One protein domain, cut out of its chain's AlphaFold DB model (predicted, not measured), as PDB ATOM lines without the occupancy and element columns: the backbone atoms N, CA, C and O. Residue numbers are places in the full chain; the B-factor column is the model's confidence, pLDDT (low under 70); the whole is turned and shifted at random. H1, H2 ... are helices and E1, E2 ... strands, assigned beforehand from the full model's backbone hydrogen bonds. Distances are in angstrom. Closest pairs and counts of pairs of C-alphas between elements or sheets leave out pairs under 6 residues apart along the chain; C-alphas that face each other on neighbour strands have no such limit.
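What this domain is: This is residues 74 to 195 of the 357 residues of an uncharacterized protein of Deltaproteobacteria bacterium (UniProt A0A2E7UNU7). Three small antiparallel sheets stack in a row: E3 E2 E1 E11 is in the middle, E8 E9 E10 covers one face with its strands nearly aligned, and E4 E5 E6 E7 lies partly over the other with its strands crossed and its E7 edge reaching away. The one-turn helix H1 packs on E4, close to the middle sheet. The printed part has 122 residues with eleven named strands and one named helix, in the order E1 to E7, H1, E8 to E11, and is mostly strand. It is compact, with a radius of gyration of the C-alphas of 14.6 A, and spans 47 by 31 by 25 A.

Where its parts are: Find C-alpha 74 at (-35.647, -7.941, 18.456), where E1, residues 74 to 78, begins. Its sheet also holds E2, residues 81 to 86 and 16.6 A long, E3, residues 93 to 96, and E11, residues 190 to 194, which ends at C-alpha 194, (-36.462, -4.402, 13.649). Then read E4, residues 100 to 103; E5, 106 to 111, 15.7 A; E6, 114 to 118; and E7, 125 to 129. H1 is residues 140 to 143. E8, residues 155 to 160, E9, 167 to 172, and E10, 178 to 184, run 16.3, 15.4 and 17.1 A.

How they stand to each other: Begin at E1, an inner strand: N 76 and O 83 of E2 are 2.9 A apart, and N 75 and O 192 of E11 3.0 A. The three sheets form a stack of sheets, face to face in turn. Toward E8 E9 E10, a meander, each strand the antiparallel neighbour of the one before, the strands stand at 17 degrees; the closest C-alphas of E2 and E10, Trp 83 and Leu 181, are 7.0 A apart. Within it, N 157 and O 170 are 2.8 A apart, and N 171 and O 179 2.8 A. Toward the strongly twisted meander E4 E5 E6 E7 the strands stand at 62 degrees; there N 101 and O 108 are 2.8 A apart. H1 is on this sheet, over none of its strands, with Ser 101 and Leu 140 the closest C-alphas of E4 and H1, 4.8 A; it only grazes the sheet of E1. H1 is too short for any O i to N i+4 pair.

The domain as a whole: The C-alphas farthest apart, Ala 133 and Gly 163, are 48.8 A apart. The printed part has no cut. The link H1 to E8, 11 residues, is long. Mean pLDDT of the printed part is 79.0; residues 88, 90, 105 and 110 to 136 are under 70.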
ATOM      1  N   VAL A  74     -34.692  -8.233  17.387       92.38
ATOM      2  CA  VAL A  74     -35.647  -7.941  18.456       92.38
ATOM      3  C   VAL A  74     -34.937  -7.276  19.621       92.38
ATOM      4  O   VAL A  74     -33.847  -7.686  20.020       92.38
ATOM      5  N   ALA A  75     -35.573  -6.251  20.173       93.38
ATOM      6  CA  ALA A  75     -35.160  -5.623  21.416       93.38
ATOM      7  C   ALA A  75     -36.276  -5.744  22.454       93.38
ATOM      8  O   ALA A  75     -37.440  -5.477  22.155       93.38
ATOM      9  N   LEU A  76     -35.910  -6.145  23.672       95.62
ATOM     10  CA  LEU A  76     -36.790  -6.233  24.836       95.62
ATOM     11  C   LEU A  76     -36.311  -5.247  25.898       95.62
ATOM     12  O   LEU A  76     -35.163  -5.334  26.329       95.62
ATOM     13  N   GLN A  77     -37.168  -4.341  26.352       95.31
ATOM     14  CA  GLN A  77     -36.837  -3.422  27.440       95.31
ATOM     15  C   GLN A  77     -37.273  -3.999  28.787       95.31
ATOM     16  O   GLN A  77     -38.397  -4.469  28.924       95.31
ATOM     17  N   SER A  78     -36.415  -3.917  29.802       94.56
ATOM     18  CA  SER A  78     -36.821  -4.117  31.197       94.56
ATOM     19  C   SER A  78     -36.076  -3.133  32.098       94.56
ATOM     20  O   SER A  78     -34.851  -3.190  32.247       94.56
ATOM     21  N   GLY A  79     -36.820  -2.185  32.666       93.19
ATOM     22  CA  GLY A  79     -36.283  -1.049  33.401       93.19
ATOM     23  C   GLY A  79     -35.358  -0.189  32.535       93.19
ATOM     24  O   GLY A  79     -35.710   0.225  31.429       93.19
ATOM     25  N   ALA A  80     -34.152   0.073  33.045       93.44
ATOM     26  CA  ALA A  80     -33.133   0.896  32.384       93.44
ATOM     27  C   ALA A  80     -32.255   0.123  31.379       93.44
ATOM     28  O   ALA A  80     -31.263   0.661  30.886       93.44
ATOM     29  N   LYS A  81     -32.570  -1.146  31.099       93.31
ATOM     30  CA  LYS A  81     -31.795  -1.997  30.192       93.31
ATOM     31  C   LYS A  81     -32.624  -2.454  29.005       93.31
ATOM     32  O   LYS A  81     -33.842  -2.617  29.094       93.31
ATOM     33  N   VAL A  82     -31.922  -2.724  27.914       91.94
ATOM     34  CA  VAL A  82     -32.465  -3.348  26.714       91.94
ATOM     35  C   VAL A  82     -31.681  -4.606  26.385       91.94
ATOM     36  O   VAL A  82     -30.455  -4.603  26.445       91.94
ATOM     37  N   TRP A  83     -32.394  -5.682  26.070       92.56
ATOM     38  CA  TRP A  83     -31.855  -6.957  25.620       92.56
ATOM     39  C   TRP A  83     -32.071  -7.041  24.123       92.56
ATOM     40  O   TRP A  83     -33.208  -7.091  23.660       92.56
ATOM     41  N   MET A  84     -30.975  -7.036  23.385       89.50
ATOM     42  CA  MET A  84     -30.944  -6.996  21.936       89.50
ATOM     43  C   MET A  84     -30.525  -8.351  21.396       89.50
ATOM     44  O   MET A  84     -29.543  -8.946  21.850       89.50
ATOM     45  N   TRP A  85     -31.261  -8.823  20.406       87.00
ATOM     46  CA  TRP A  85     -30.958 -10.040  19.682       87.00
ATOM     47  C   TRP A  85     -31.094  -9.803  18.183       87.00
ATOM     48  O   TRP A  85     -31.936  -9.027  17.731       87.00
ATOM     49  N   ALA A  86     -30.260 -10.503  17.429       80.12
ATOM     50  CA  ALA A  86     -30.237 -10.518  15.979       80.12
ATOM     51  C   ALA A  86     -30.226 -11.981  15.503       80.12
ATOM     52  O   ALA A  86     -29.674 -12.848  16.193       80.12
ATOM     53  N   ASP A  87     -30.879 -12.259  14.371       75.88
ATOM     54  CA  ASP A  87     -30.999 -13.602  13.785       75.88
ATOM     55  C   ASP A  87     -29.668 -14.281  13.594       75.88
ATOM     56  O   ASP A  87     -28.799 -13.802  12.885       75.88
ATOM     57  N   GLY A  88     -29.550 -15.418  14.269       66.94
ATOM     58  CA  GLY A  88     -28.356 -16.216  14.307       66.94
ATOM     59  C   GLY A  88     -27.661 -16.229  15.664       66.94
ATOM     60  O   GLY A  88     -27.012 -17.215  16.014       66.94
ATOM     61  N   ARG A  89     -27.819 -15.208  16.515       71.75
ATOM     62  CA  ARG A  89     -27.177 -15.284  17.831       71.75
ATOM     63  C   ARG A  89     -27.785 -16.415  18.641       71.75
ATOM     64  O   ARG A  89     -29.006 -16.568  18.719       71.75
ATOM     65  N   SER A  90     -26.921 -17.125  19.353       69.44
ATOM     66  CA  SER A  90     -27.319 -18.100  20.367       69.44
ATOM     67  C   SER A  90     -27.828 -17.441  21.658       69.44
ATOM     68  O   SER A  90     -28.404 -18.122  22.507       69.44
ATOM     69  N   ASN A  91     -27.641 -16.124  21.817       70.69
ATOM     70  CA  ASN A  91     -28.085 -15.341  22.968       70.69
ATOM     71  C   ASN A  91     -28.310 -13.852  22.638       70.69
ATOM     72  O   ASN A  91     -27.754 -13.311  21.682       70.69
ATOM     73  N   ALA A  92     -29.103 -13.174  23.468       81.56
ATOM     74  CA  ALA A  92     -29.204 -11.714  23.456       81.56
ATOM     75  C   ALA A  92     -28.056 -11.063  24.250       81.56
ATOM     76  O   ALA A  92     -27.529 -11.668  25.190       81.56
ATOM     77  N   ILE A  93     -27.721  -9.815  23.922       77.75
ATOM     78  CA  ILE A  93     -26.807  -8.966  24.703       77.75
ATOM     79  C   ILE A  93     -27.610  -7.838  25.350       77.75
ATOM     80  O   ILE A  93     -28.565  -7.342  24.759       77.75
ATOM     81  N   SER A  94     -27.233  -7.423  26.561       83.38
ATOM     82  CA  SER A  94     -27.910  -6.334  27.269       83.38
ATOM     83  C   SER A  94     -27.038  -5.098  27.452       83.38
ATOM     84  O   SER A  94     -25.913  -5.229  27.933       83.38
ATOM     85  N   TYR A  95     -27.603  -3.917  27.203       81.88
ATOM     86  CA  TYR A  95     -26.967  -2.615  27.429       81.88
ATOM     87  C   TYR A  95     -27.923  -1.646  28.147       81.88
ATOM     88  O   TYR A  95     -29.136  -1.894  28.174       81.88
ATOM     89  N   PRO A  96     -27.415  -0.560  28.760       86.69
ATOM     90  CA  PRO A  96     -28.252   0.567  29.168       86.69
ATOM     91  C   PRO A  96     -29.066   1.088  27.979       86.69
ATOM     92  O   PRO A  96     -28.524   1.258  26.893       86.69
ATOM     93  N   ILE A  97     -30.362   1.347  28.159       88.31
ATOM     94  CA  ILE A  97     -31.221   1.770  27.036       88.31
ATOM     95  C   ILE A  97     -30.760   3.096  26.407       88.31
ATOM     96  O   ILE A  97     -30.867   3.273  25.198       88.31
ATOM     97  N   ASP A  98     -30.201   4.000  27.214       85.75
ATOM     98  CA  ASP A  98     -29.754   5.328  26.773       85.75
ATOM     99  C   ASP A  98     -28.449   5.312  25.976       85.75
ATOM    100  O   ASP A  98     -28.099   6.315  25.364       85.75
ATOM    101  N   SER A  99     -27.731   4.187  25.963       80.31
ATOM    102  CA  SER A  99     -26.495   4.040  25.192       80.31
ATOM    103  C   SER A  99     -26.710   3.343  23.851       80.31
ATOM    104  O   SER A  99     -25.728   3.020  23.188       80.31
ATOM    105  N   VAL A 100     -27.958   3.033  23.483       80.94
ATOM    106  CA  VAL A 100     -28.271   2.237  22.293       80.94
ATOM    107  C   VAL A 100     -29.100   3.041  21.304       80.94
ATOM    108  O   VAL A 100     -30.182   3.542  21.616       80.94
ATOM    109  N   SER A 101     -28.616   3.074  20.071       83.69
ATOM    110  CA  SER A 101     -29.338   3.563  18.904       83.69
ATOM    111  C   SER A 101     -29.535   2.447  17.884       83.69
ATOM    112  O   SER A 101     -28.962   1.362  17.984       83.69
ATOM    113  N   TRP A 102     -30.388   2.706  16.907       82.44
ATOM    114  CA  TRP A 102     -30.686   1.801  15.813       82.44
ATOM    115  C   TRP A 102     -30.573   2.525  14.479       82.44
ATOM    116  O   TRP A 102     -31.174   3.584  14.301       82.44
ATOM    117  N   SER A 103     -29.896   1.910  13.517       77.38
ATOM    118  CA  SER A 103     -29.983   2.271  12.102       77.38
ATOM    119  C   SER A 103     -30.439   1.064  11.285       77.38
ATOM    120  O   SER A 103     -30.483  -0.060  11.777       77.38
ATOM    121  N   GLU A 104     -30.728   1.251   9.997       73.62
ATOM    122  CA  GLU A 104     -30.936   0.116   9.080       73.62
ATOM    123  C   GLU A 104     -29.722  -0.823   9.025       73.62
ATOM    124  O   GLU A 104     -29.838  -1.950   8.550       73.62
ATOM    125  N   ARG A 105     -28.575  -0.382   9.560       68.50
ATOM    126  CA  ARG A 105     -27.373  -1.181   9.729       68.50
ATOM    127  C   ARG A 105     -27.188  -1.799  11.122       68.50
ATOM    128  O   ARG A 105     -26.090  -2.252  11.437       68.50
ATOM    129  N   GLY A 106     -28.241  -1.869  11.938       76.00
ATOM    130  CA  GLY A 106     -28.275  -2.646  13.181       76.00
ATOM    131  C   GLY A 106     -28.276  -1.805  14.456       76.00
ATOM    132  O   GLY A 106     -28.467  -0.589  14.431       76.00
ATOM    133  N   PHE A 107     -28.075  -2.477  15.595       78.44
ATOM    134  CA  PHE A 107     -27.923  -1.816  16.893       78.44
ATOM    135  C   PHE A 107     -26.544  -1.177  17.018       78.44
ATOM    136  O   PHE A 107     -25.537  -1.838  16.769       78.44
ATOM    137  N   GLU A 108     -26.507   0.070  17.477       76.94
ATOM    138  CA  GLU A 108     -25.307   0.890  17.628       76.94
ATOM    139  C   GLU A 108     -25.158   1.355  19.068       76.94
ATOM    140  O   GLU A 108     -26.130   1.783  19.693       76.94
ATOM    141  N   PHE A 109     -23.936   1.317  19.583       71.94
ATOM    142  CA  PHE A 109     -23.606   1.903  20.875       71.94
ATOM    143  C   PHE A 109     -22.238   2.581  20.833       71.94
ATOM    144  O   PHE A 109     -21.312   2.139  20.145       71.94
ATOM    145  N   GLU A 110     -22.125   3.687  21.564       65.44
ATOM    146  CA  GLU A 110     -20.885   4.449  21.653       65.44
ATOM    147  C   GLU A 110     -19.842   3.732  22.509       65.44
ATOM    148  O   GLU A 110     -20.137   3.114  23.534       65.44
ATOM    149  N   THR A 111     -18.592   3.846  22.078       58.81
ATOM    150  CA  THR A 111     -17.404   3.381  22.792       58.81
ATOM    151  C   THR A 111     -16.373   4.509  22.827       58.81
ATOM    152  O   THR A 111     -16.497   5.497  22.099       58.81
ATOM    153  N   ALA A 112     -15.332   4.372  23.653       53.94
ATOM    154  CA  ALA A 112     -14.344   5.432  23.867       53.94
ATOM    155  C   ALA A 112     -13.681   5.947  22.576       53.94
ATOM    156  O   ALA A 112     -13.347   7.126  22.499       53.94
ATOM    157  N   ASN A 113     -13.528   5.100  21.553       48.47
ATOM    158  CA  ASN A 113     -12.774   5.446  20.349       48.47
ATOM    159  C   ASN A 113     -13.661   5.479  19.069       48.47
ATOM    160  O   ASN A 113     -13.110   5.419  17.967       48.47
ATOM    161  N   GLY A 114     -15.003   5.357  19.159       56.03
ATOM    162  CA  GLY A 114     -15.857   4.997  18.000       56.03
ATOM    163  C   GLY A 114     -17.191   4.304  18.326       56.03
ATOM    164  O   GLY A 114     -17.698   4.415  19.441       56.03
ATOM    165  N   LEU A 115     -17.785   3.608  17.348       58.19
ATOM    166  CA  LEU A 115     -19.082   2.919  17.479       58.19
ATOM    167  C   LEU A 115     -18.912   1.404  17.361       58.19
ATOM    168  O   LEU A 115     -18.231   0.927  16.451       58.19
ATOM    169  N   ALA A 116     -19.590   0.665  18.236       62.53
ATOM    170  CA  ALA A 116     -19.684  -0.785  18.164       62.53
ATOM    171  C   ALA A 116     -21.107  -1.226  17.786       62.53
ATOM    172  O   ALA A 116     -22.096  -0.589  18.163       62.53
ATOM    173  N   ARG A 117     -21.198  -2.319  17.015       66.06
ATOM    174  CA  ARG A 117     -22.460  -2.901  16.532       66.06
ATOM    175  C   ARG A 117     -22.606  -4.380  16.890       66.06
ATOM    176  O   ARG A 117     -21.621  -5.116  16.947       66.06
ATOM    177  N   VAL A 118     -23.848  -4.810  17.129       58.28
ATOM    178  CA  VAL A 118     -24.209  -6.205  17.463       58.28
ATOM    179  C   VAL A 118     -24.434  -7.041  16.189       58.28
ATOM    180  O   VAL A 118     -25.284  -6.675  15.382       58.28
ATOM    181  N   LEU A 119     -23.735  -8.180  16.046       51.94
ATOM    182  CA  LEU A 119     -23.819  -9.137  14.911       51.94
ATOM    183  C   LEU A 119     -24.617 -10.430  15.216       51.94
ATOM    184  O   LEU A 119     -24.915 -10.665  16.398       51.94
ATOM    185  N   ALA A 120     -24.937 -11.259  14.194       44.97
ATOM    186  CA  ALA A 120     -25.573 -12.601  14.302       44.97
ATOM    187  C   ALA A 120     -25.633 -13.441  12.988       44.97
ATOM    188  O   ALA A 120     -25.918 -12.783  11.981       44.97
ATOM    189  N   PRO A 121     -25.474 -14.818  12.944       43.47
ATOM    190  CA  PRO A 121     -24.989 -15.851  13.919       43.47
ATOM    191  C   PRO A 121     -23.472 -16.131  14.101       43.47
ATOM    192  O   PRO A 121     -22.872 -16.589  13.148       43.47
ATOM    193  N   GLY A 122     -22.946 -16.086  15.353       35.69
ATOM    194  CA  GLY A 122     -21.715 -16.733  15.883       35.69
ATOM    195  C   GLY A 122     -20.626 -15.839  16.551       35.69
ATOM    196  O   GLY A 122     -19.675 -16.386  17.111       35.69
ATOM    197  N   GLY A 123     -20.842 -14.522  16.687       34.84
ATOM    198  CA  GLY A 123     -20.448 -13.820  17.925       34.84
ATOM    199  C   GLY A 123     -19.448 -12.660  17.876       34.84
ATOM    200  O   GLY A 123     -18.962 -12.282  18.941       34.84
ATOM    201  N   GLY A 124     -19.181 -12.040  16.729       46.72
ATOM    202  CA  GLY A 124     -18.377 -10.813  16.695       46.72
ATOM    203  C   GLY A 124     -19.109  -9.566  17.229       46.72
ATOM    204  O   GLY A 124     -20.339  -9.463  17.185       46.72
ATOM    205  N   LEU A 125     -18.345  -8.583  17.709       50.66
ATOM    206  CA  LEU A 125     -18.680  -7.168  17.530       50.66
ATOM    207  C   LEU A 125     -17.920  -6.692  16.303       50.66
ATOM    208  O   LEU A 125     -16.825  -7.200  16.052       50.66
ATOM    209  N   TYR A 126     -18.451  -5.690  15.607       57.25
ATOM    210  CA  TYR A 126     -17.595  -4.914  14.728       57.25
ATOM    211  C   TYR A 126     -17.521  -3.462  15.107       57.25
ATOM    212  O   TYR A 126     -18.451  -2.882  15.678       57.25
ATOM    213  N   TYR A 127     -16.353  -2.920  14.809       55.75
ATOM    214  CA  TYR A 127     -16.003  -1.567  15.136       55.75
ATOM    215  C   TYR A 127     -15.937  -0.728  13.885       55.75
ATOM    216  O   TYR A 127     -15.235  -1.094  12.942       55.75
ATOM    217  N   ARG A 128     -16.624   0.412  13.904       56.62
ATOM    218  CA  ARG A 128     -16.447   1.418  12.868       56.62
ATOM    219  C   ARG A 128     -15.320   2.364  13.257       56.62
ATOM    220  O   ARG A 128     -15.448   3.131  14.217       56.62
ATOM    221  N   ALA A 129     -14.239   2.343  12.486       47.75
ATOM    222  CA  ALA A 129     -13.195   3.352  12.586       47.75
ATOM    223  C   ALA A 129     -13.708   4.689  12.024       47.75
ATOM    224  O   ALA A 129     -13.845   4.855  10.815       47.75
ATOM    225  N   GLY A 130     -13.990   5.656  12.899       44.06
ATOM    226  CA  GLY A 130     -14.361   7.017  12.502       44.06
ATOM    227  C   GLY A 130     -15.863   7.335  12.532       44.06
ATOM    228  O   GLY A 130     -16.743   6.472  12.568       44.06
ATOM    229  N   ARG A 131     -16.151   8.641  12.556       47.00
ATOM    230  CA  ARG A 131     -17.498   9.235  12.557       47.00
ATOM    231  C   ARG A 131     -17.862   9.716  11.146       47.00
ATOM    232  O   ARG A 131     -18.116  10.898  10.947       47.00
ATOM    233  N   SER A 132     -17.811   8.828  10.155       42.69
ATOM    234  CA  SER A 132     -18.331   9.141   8.817       42.69
ATOM    235  C   SER A 132     -19.855   9.336   8.874       42.69
ATOM    236  O   SER A 132     -20.517   8.785   9.764       42.69
ATOM    237  N   ALA A 133     -20.370  10.195   7.985       43.28
ATOM    238  CA  ALA A 133     -21.716  10.767   7.979       43.28
ATOM    239  C   ALA A 133     -22.780   9.733   8.371       43.28
ATOM    240  O   ALA A 133     -22.960   8.712   7.714       43.28
ATOM    241  N   LEU A 134     -23.450  10.008   9.491       50.69
ATOM    242  CA  LEU A 134     -24.467   9.159  10.093       50.69
ATOM    243  C   LEU A 134     -25.452   8.669   9.022       50.69
ATOM    244  O   LEU A 134     -26.214   9.462   8.468       50.69
ATOM    245  N   THR A 135     -25.530   7.352   8.813       55.28
ATOM    246  CA  THR A 135     -26.857   6.779   8.571       55.28
ATOM    247  C   THR A 135     -27.716   7.264   9.743       55.28
ATOM    248  O   THR A 135     -27.250   7.133  10.876       55.28
ATOM    249  N   PRO A 136     -28.885   7.887   9.528       65.12
ATOM    250  CA  PRO A 136     -29.670   8.454  10.617       65.12
ATOM    251  C   PRO A 136     -30.062   7.349  11.603       65.12
ATOM    252  O   PRO A 136     -31.017   6.602  11.387       65.12
ATOM    253  N   ALA A 137     -29.276   7.220  12.671       74.25
ATOM    254  CA  ALA A 137     -29.525   6.305  13.761       74.25
ATOM    255  C   ALA A 137     -30.499   6.974  14.731       74.25
ATOM    256  O   ALA A 137     -30.370   8.157  15.052       74.25
ATOM    257  N   ARG A 138     -31.500   6.224  15.177       85.31
ATOM    258  CA  ARG A 138     -32.532   6.696  16.097       85.31
ATOM    259  C   ARG A 138     -32.311   6.083  17.476       85.31
ATOM    260  O   ARG A 138     -32.049   4.880  17.544       85.31
ATOM    261  N   PRO A 139     -32.451   6.847  18.572       88.69
ATOM    262  CA  PRO A 139     -32.372   6.290  19.917       88.69
ATOM    263  C   PRO A 139     -33.370   5.142  20.097       88.69
ATOM    264  O   PRO A 139     -34.565   5.286  19.819       88.69
ATOM    265  N   LEU A 140     -32.907   3.995  20.598       87.56
ATOM    266  CA  LEU A 140     -33.758   2.807  20.711       87.56
ATOM    267  C   LEU A 140     -34.931   3.033  21.679       87.56
ATOM    268  O   LEU A 140     -36.012   2.479  21.482       87.56
ATOM    269  N   ARG A 141     -34.744   3.902  22.683       91.75
ATOM    270  CA  ARG A 141     -35.790   4.342  23.624       91.75
ATOM    271  C   ARG A 141     -37.017   4.912  22.910       91.75
ATOM    272  O   ARG A 141     -38.142   4.619  23.308       91.75
ATOM    273  N   GLU A 142     -36.802   5.727  21.880       92.19
ATOM    274  CA  GLU A 142     -37.884   6.337  21.103       92.19
ATOM    275  C   GLU A 142     -38.583   5.287  20.244       92.19
ATOM    276  O   GLU A 142     -39.809   5.240  20.173       92.19
ATOM    277  N   MET A 143     -37.796   4.403  19.631       92.19
ATOM    278  CA  MET A 143     -38.318   3.366  18.752       92.19
ATOM    279  C   MET A 143     -39.144   2.320  19.495       92.19
ATOM    280  O   MET A 143     -40.124   1.848  18.944       92.19
ATOM    281  N   LEU A 144     -38.813   1.976  20.741       92.88
ATOM    282  CA  LEU A 144     -39.560   0.995  21.545       92.88
ATOM    283  C   LEU A 144     -41.031   1.370  21.802       92.88
ATOM    284  O   LEU A 144     -41.810   0.507  22.201       92.88
ATOM    285  N   GLN A 145     -41.416   2.625  21.558       89.19
ATOM    286  CA  GLN A 145     -42.814   3.068  21.590       89.19
ATOM    287  C   GLN A 145     -43.589   2.671  20.321       89.19
ATOM    288  O   GLN A 145     -44.819   2.712  20.293       89.19
ATOM    289  N   GLU A 146     -42.888   2.281  19.256       91.19
ATOM    290  CA  GLU A 146     -43.479   1.844  17.998       91.19
ATOM    291  C   GLU A 146     -43.884   0.372  18.069       91.19
ATOM    292  O   GLU A 146     -43.098  -0.514  18.417       91.19
ATOM    293  N   ARG A 147     -45.110   0.074  17.636       82.81
ATOM    294  CA  ARG A 147     -45.554  -1.309  17.495       82.81
ATOM    295  C   ARG A 147     -45.120  -1.858  16.141       82.81
ATOM    296  O   ARG A 147     -45.698  -1.510  15.115       82.81
ATOM    297  N   ARG A 148     -44.151  -2.772  16.151       89.69
ATOM    298  CA  ARG A 148     -43.738  -3.541  14.968       89.69
ATOM    299  C   ARG A 148     -44.024  -5.021  15.184       89.69
ATOM    300  O   ARG A 148     -43.672  -5.580  16.223       89.69
ATOM    301  N   LEU A 149     -44.724  -5.630  14.230       87.06
ATOM    302  CA  LEU A 149     -45.072  -7.049  14.278       87.06
ATOM    303  C   LEU A 149     -43.830  -7.919  14.019       87.06
ATOM    304  O   LEU A 149     -42.935  -7.481  13.291       87.06
ATOM    305  N   PRO A 150     -43.771  -9.133  14.596       90.12
ATOM    306  CA  PRO A 150     -42.719 -10.083  14.267       90.12
ATOM    307  C   PRO A 150     -42.745 -10.443  12.774       90.12
ATOM    308  O   PRO A 150     -43.830 -10.541  12.189       90.12
ATOM    309  N   PRO A 151     -41.580 -10.693  12.152       88.94
ATOM    310  CA  PRO A 151     -41.519 -11.341  10.847       88.94
ATOM    311  C   PRO A 151     -42.159 -12.736  10.869       88.94
ATOM    312  O   PRO A 151     -42.289 -13.365  11.921       88.94
ATOM    313  N   ALA A 152     -42.541 -13.243   9.697       87.94
ATOM    314  CA  ALA A 152     -43.139 -14.570   9.575       87.94
ATOM    315  C   ALA A 152     -42.216 -15.660  10.154       87.94
ATOM    316  O   ALA A 152     -41.014 -15.668   9.894       87.94
ATOM    317  N   GLY A 153     -42.787 -16.574  10.944       88.69
ATOM    318  CA  GLY A 153     -42.045 -17.661  11.594       88.69
ATOM    319  C   GLY A 153     -41.280 -17.260  12.858       88.69
ATOM    320  O   GLY A 153     -40.692 -18.129  13.493       88.69
ATOM    321  N   PHE A 154     -41.305 -15.983  13.251       91.44
ATOM    322  CA  PHE A 154     -40.694 -15.510  14.488       91.44
ATOM    323  C   PHE A 154     -41.741 -15.143  15.543       91.44
ATOM    324  O   PHE A 154     -42.794 -14.587  15.242       91.44
ATOM    325  N   ASP A 155     -41.429 -15.426  16.806       94.25
ATOM    326  CA  ASP A 155     -42.225 -15.037  17.968       94.25
ATOM    327  C   ASP A 155     -41.344 -14.911  19.222       94.25
ATOM    328  O   ASP A 155     -40.270 -15.509  19.316       94.25
ATOM    329  N   VAL A 156     -41.807 -14.152  20.218       95.44
ATOM    330  CA  VAL A 156     -41.233 -14.142  21.569       95.44
ATOM    331  C   VAL A 156     -42.259 -14.711  22.536       95.44
ATOM    332  O   VAL A 156     -43.259 -14.078  22.874       95.44
ATOM    333  N   ARG A 157     -41.960 -15.903  23.051       94.75
ATOM    334  CA  ARG A 157     -42.765 -16.577  24.068       94.75
ATOM    335  C   ARG A 157     -42.246 -16.236  25.459       94.75
ATOM    336  O   ARG A 157     -41.052 -16.343  25.739       94.75
ATOM    337  N   TYR A 158     -43.162 -15.885  26.353       94.56
ATOM    338  CA  TYR A 158     -42.871 -15.643  27.764       94.56
ATOM    339  C   TYR A 158     -43.302 -16.851  28.584       94.56
ATOM    340  O   TYR A 158     -44.479 -17.200  28.619       94.56
ATOM    341  N   ILE A 159     -42.337 -17.503  29.222       93.25
ATOM    342  CA  ILE A 159     -42.531 -18.744  29.974       93.25
ATOM    343  C   ILE A 159     -42.229 -18.458  31.444       93.25
ATOM    344  O   ILE A 159     -41.335 -17.666  31.750       93.25
ATOM    345  N   ALA A 160     -42.950 -19.097  32.364       90.38
ATOM    346  CA  ALA A 160     -42.605 -19.046  33.780       90.38
ATOM    347  C   ALA A 160     -41.173 -19.569  33.990       90.38
ATOM    348  O   ALA A 160     -40.824 -20.668  33.557       90.38
ATOM    349  N   GLY A 161     -40.328 -18.760  34.624       79.56
ATOM    350  CA  GLY A 161     -38.968 -19.139  34.985       79.56
ATOM    351  C   GLY A 161     -38.946 -20.127  36.152       79.56
ATOM    352  O   GLY A 161     -39.902 -20.225  36.926       79.56
ATOM    353  N   ALA A 162     -37.825 -20.838  36.311       72.62
ATOM    354  CA  ALA A 162     -37.611 -21.726  37.451       72.62
ATOM    355  C   ALA A 162     -37.821 -20.961  38.775       72.62
ATOM    356  O   ALA A 162     -37.178 -19.937  39.009       72.62
ATOM    357  N   GLY A 163     -38.747 -21.445  39.610       72.81
ATOM    358  CA  GLY A 163     -39.130 -20.807  40.877       72.81
ATOM    359  C   GLY A 163     -40.343 -19.863  40.817       72.81
ATOM    360  O   GLY A 163     -40.676 -19.270  41.836       72.81
ATOM    361  N   GLY A 164     -41.011 -19.707  39.666       76.38
ATOM    362  CA  GLY A 164     -42.333 -19.059  39.545       76.38
ATOM    363  C   GLY A 164     -42.376 -17.531  39.698       76.38
ATOM    364  O   GLY A 164     -43.369 -16.914  39.332       76.38
ATOM    365  N   SER A 165     -41.303 -16.905  40.183       83.88
ATOM    366  CA  SER A 165     -41.205 -15.453  40.411       83.88
ATOM    367  C   SER A 165     -40.580 -14.669  39.258       83.88
ATOM    368  O   SER A 165     -40.438 -13.455  39.341       83.88
ATOM    369  N   ARG A 166     -40.155 -15.357  38.196       91.56
ATOM    370  CA  ARG A 166     -39.445 -14.765  37.058       91.56
ATOM    371  C   ARG A 166     -40.091 -15.170  35.747       91.56
ATOM    372  O   ARG A 166     -40.731 -16.215  35.659       91.56
ATOM    373  N   VAL A 167     -39.857 -14.379  34.709       93.75
ATOM    374  CA  VAL A 167     -40.318 -14.643  33.344       93.75
ATOM    375  C   VAL A 167     -39.110 -14.874  32.447       93.75
ATOM    376  O   VAL A 167     -38.206 -14.045  32.369       93.75
ATOM    377  N   GLN A 168     -39.081 -16.009  31.758       94.50
ATOM    378  CA  GLN A 168     -38.101 -16.290  30.720       94.50
ATOM    379  C   GLN A 168     -38.668 -15.861  29.368       94.50
ATOM    380  O   GLN A 168     -39.707 -16.368  28.950       94.50
ATOM    381  N   ALA A 169     -37.975 -14.960  28.670       95.56
ATOM    382  CA  ALA A 169     -38.292 -14.659  27.277       95.56
ATOM    383  C   ALA A 169     -37.505 -15.611  26.371       95.56
ATOM    384  O   ALA A 169     -36.272 -15.697  26.449       95.56
ATOM    385  N   VAL A 170     -38.230 -16.338  25.531       94.56
ATOM    386  CA  VAL A 170     -37.689 -17.290  24.566       94.56
ATOM    387  C   VAL A 170     -38.143 -16.861  23.186       94.56
ATOM    388  O   VAL A 170     -39.335 -16.870  22.893       94.56
ATOM    389  N   LEU A 171     -37.187 -16.509  22.339       93.69
ATOM    390  CA  LEU A 171     -37.429 -16.387  20.916       93.69
ATOM    391  C   LEU A 171     -37.714 -17.776  20.346       93.69
ATOM    392  O   LEU A 171     -36.964 -18.718  20.617       93.69
ATOM    393  N   VAL A 172     -38.760 -17.880  19.541       92.88
ATOM    394  CA  VAL A 172     -39.027 -19.022  18.673       92.88
ATOM    395  C   VAL A 172     -38.909 -18.524  17.242       92.88
ATOM    396  O   VAL A 172     -39.622 -17.603  16.861       92.88
ATOM    397  N   GLY A 173     -37.946 -19.058  16.498       86.75
ATOM    398  CA  GLY A 173     -37.737 -18.739  15.088       86.75
ATOM    399  C   GLY A 173     -38.253 -19.838  14.156       86.75
ATOM    400  O   GLY A 173     -38.858 -20.810  14.626       86.75
ATOM    401  N   PRO A 174     -37.961 -19.715  12.848       81.56
ATOM    402  CA  PRO A 174     -38.214 -20.758  11.862       81.56
ATOM    403  C   PRO A 174     -37.672 -22.113  12.329       81.56
ATOM    404  O   PRO A 174     -36.676 -22.177  13.055       81.56
ATOM    405  N   GLU A 175     -38.356 -23.190  11.934       81.00
ATOM    406  CA  GLU A 175     -37.983 -24.573  12.282       81.00
ATOM    407  C   GLU A 175     -37.961 -24.849  13.801       81.00
ATOM    408  O   GLU A 175     -37.234 -25.715  14.282       81.00
ATOM    409  N   GLU A 176     -38.758 -24.103  14.579       82.69
ATOM    410  CA  GLU A 176     -38.847 -24.205  16.045       82.69
ATOM    411  C   GLU A 176     -37.512 -23.948  16.770       82.69
ATOM    412  O   GLU A 176     -37.335 -24.339  17.930       82.69
ATOM    413  N   ARG A 177     -36.561 -23.239  16.140       82.19
ATOM    414  CA  ARG A 177     -35.309 -22.855  16.804       82.19
ATOM    415  C   ARG A 177     -35.610 -21.965  18.009       82.19
ATOM    416  O   ARG A 177     -36.218 -20.903  17.873       82.19
ATOM    417  N   ARG A 178     -35.142 -22.364  19.197       88.56
ATOM    418  CA  ARG A 178     -35.392 -21.641  20.456       88.56
ATOM    419  C   ARG A 178     -34.140 -20.925  20.940       88.56
ATOM    420  O   ARG A 178     -33.117 -21.565  21.172       88.56
ATOM    421  N   VAL A 179     -34.240 -19.618  21.170       87.12
ATOM    422  CA  VAL A 179     -33.147 -18.807  21.726       87.12
ATOM    423  C   VAL A 179     -33.604 -18.138  23.015       87.12
ATOM    424  O   VAL A 179     -34.645 -17.483  23.065       87.12
ATOM    425  N   ARG A 180     -32.828 -18.285  24.091       89.88
ATOM    426  CA  ARG A 180     -33.102 -17.574  25.344       89.88
ATOM    427  C   ARG A 180     -32.668 -16.116  25.195       89.88
ATOM    428  O   ARG A 180     -31.479 -15.832  25.089       89.88
ATOM    429  N   LEU A 181     -33.633 -15.202  25.258       90.88
ATOM    430  CA  LEU A 181     -33.380 -13.760  25.197       90.88
ATOM    431  C   LEU A 181     -33.045 -13.180  26.576       90.88
ATOM    432  O   LEU A 181     -32.277 -12.234  26.695       90.88
ATOM    433  N   GLY A 182     -33.586 -13.767  27.642       90.56
ATOM    434  CA  GLY A 182     -33.282 -13.328  28.998       90.56
ATOM    435  C   GLY A 182     -34.156 -13.993  30.051       90.56
ATOM    436  O   GLY A 182     -35.067 -14.762  29.740       90.56
ATOM    437  N   LEU A 183     -33.840 -13.713  31.313       92.38
ATOM    438  CA  LEU A 183     -34.666 -14.043  32.470       92.38
ATOM    439  C   LEU A 183     -34.894 -12.756  33.257       92.38
ATOM    440  O   LEU A 183     -33.937 -12.107  33.669       92.38
ATOM    441  N   PHE A 184     -36.157 -12.413  33.445       93.19
ATOM    442  CA  PHE A 184     -36.616 -11.116  33.917       93.19
ATOM    443  C   PHE A 184     -37.433 -11.283  35.197       93.19
ATOM    444  O   PHE A 184     -37.979 -12.358  35.448       93.19
ATOM    445  N   GLN A 185     -37.538 -10.228  36.007       91.38
ATOM    446  CA  GLN A 185     -38.403 -10.240  37.199       91.38
ATOM    447  C   GLN A 185     -39.893 -10.271  36.826       91.38
ATOM    448  O   GLN A 185     -40.704 -10.844  37.538       91.38
ATOM    449  N   GLY A 186     -40.247  -9.700  35.677       90.88
ATOM    450  CA  GLY A 186     -41.586  -9.729  35.100       90.88
ATOM    451  C   GLY A 186     -41.506  -9.755  33.579       90.88
ATOM    452  O   GLY A 186     -40.420  -9.883  33.012       90.88
ATOM    453  N   ARG A 187     -42.647  -9.637  32.896       92.88
ATOM    454  CA  ARG A 187     -42.638  -9.465  31.439       92.88
ATOM    455  C   ARG A 187     -41.906  -8.151  31.098       92.88
ATOM    456  O   ARG A 187     -42.162  -7.166  31.781       92.88
ATOM    457  N   PRO A 188     -41.016  -8.133  30.087       94.25
ATOM    458  CA  PRO A 188     -40.415  -6.906  29.568       94.25
ATOM    459  C   PRO A 188     -41.454  -5.809  29.305       94.25
ATOM    460  O   PRO A 188     -42.547  -6.102  28.818       94.25
ATOM    461  N   ASP A 189     -41.080  -4.568  29.613       93.25
ATOM    462  CA  ASP A 189     -41.936  -3.379  29.559       93.25
ATOM    463  C   ASP A 189     -42.303  -3.011  28.116       93.25
ATOM    464  O   ASP A 189     -43.408  -2.546  27.842       93.25
ATOM    465  N   ALA A 190     -41.375  -3.248  27.185       94.44
ATOM    466  CA  ALA A 190     -41.549  -2.980  25.764       94.44
ATOM    467  C   ALA A 190     -40.811  -4.013  24.905       94.44
ATOM    468  O   ALA A 190     -39.842  -4.646  25.337       94.44
ATOM    469  N   GLN A 191     -41.277  -4.169  23.668       94.81
ATOM    470  CA  GLN A 191     -40.680  -5.027  22.652       94.81
ATOM    471  C   GLN A 191     -40.787  -4.346  21.294       94.81
ATOM    472  O   GLN A 191     -41.863  -3.876  20.927       94.81
ATOM    473  N   ILE A 192     -39.715  -4.404  20.509       94.88
ATOM    474  CA  ILE A 192     -39.740  -3.998  19.105       94.88
ATOM    475  C   ILE A 192     -39.026  -5.015  18.220       94.88
ATOM    476  O   ILE A 192     -37.958  -5.515  18.572       94.88
ATOM    477  N   TRP A 193     -39.630  -5.289  17.063       93.56
ATOM    478  CA  TRP A 193     -39.012  -6.028  15.968       93.56
ATOM    479  C   TRP A 193     -38.460  -5.062  14.931       93.56
ATOM    480  O   TRP A 193     -39.147  -4.139  14.493       93.56
ATOM    481  N   LEU A 194     -37.213  -5.273  14.539       88.38
ATOM    482  CA  LEU A 194     -36.462  -4.402  13.649       88.38
ATOM    483  C   LEU A 194     -35.909  -5.219  12.485       88.38
ATOM    484  O   LEU A 194     -35.657  -6.416  12.622       88.38
ATOM    485  N   ARG A 195     -35.739  -4.568  11.337       83.75
ATOM    486  CA  ARG A 195     -35.202  -5.186  10.126       83.75
ATOM    487  C   ARG A 195     -34.016  -4.385   9.634       83.75
ATOM    488  O   ARG A 195     -34.160  -3.190   9.392       83.75
TER     489      ARG A 195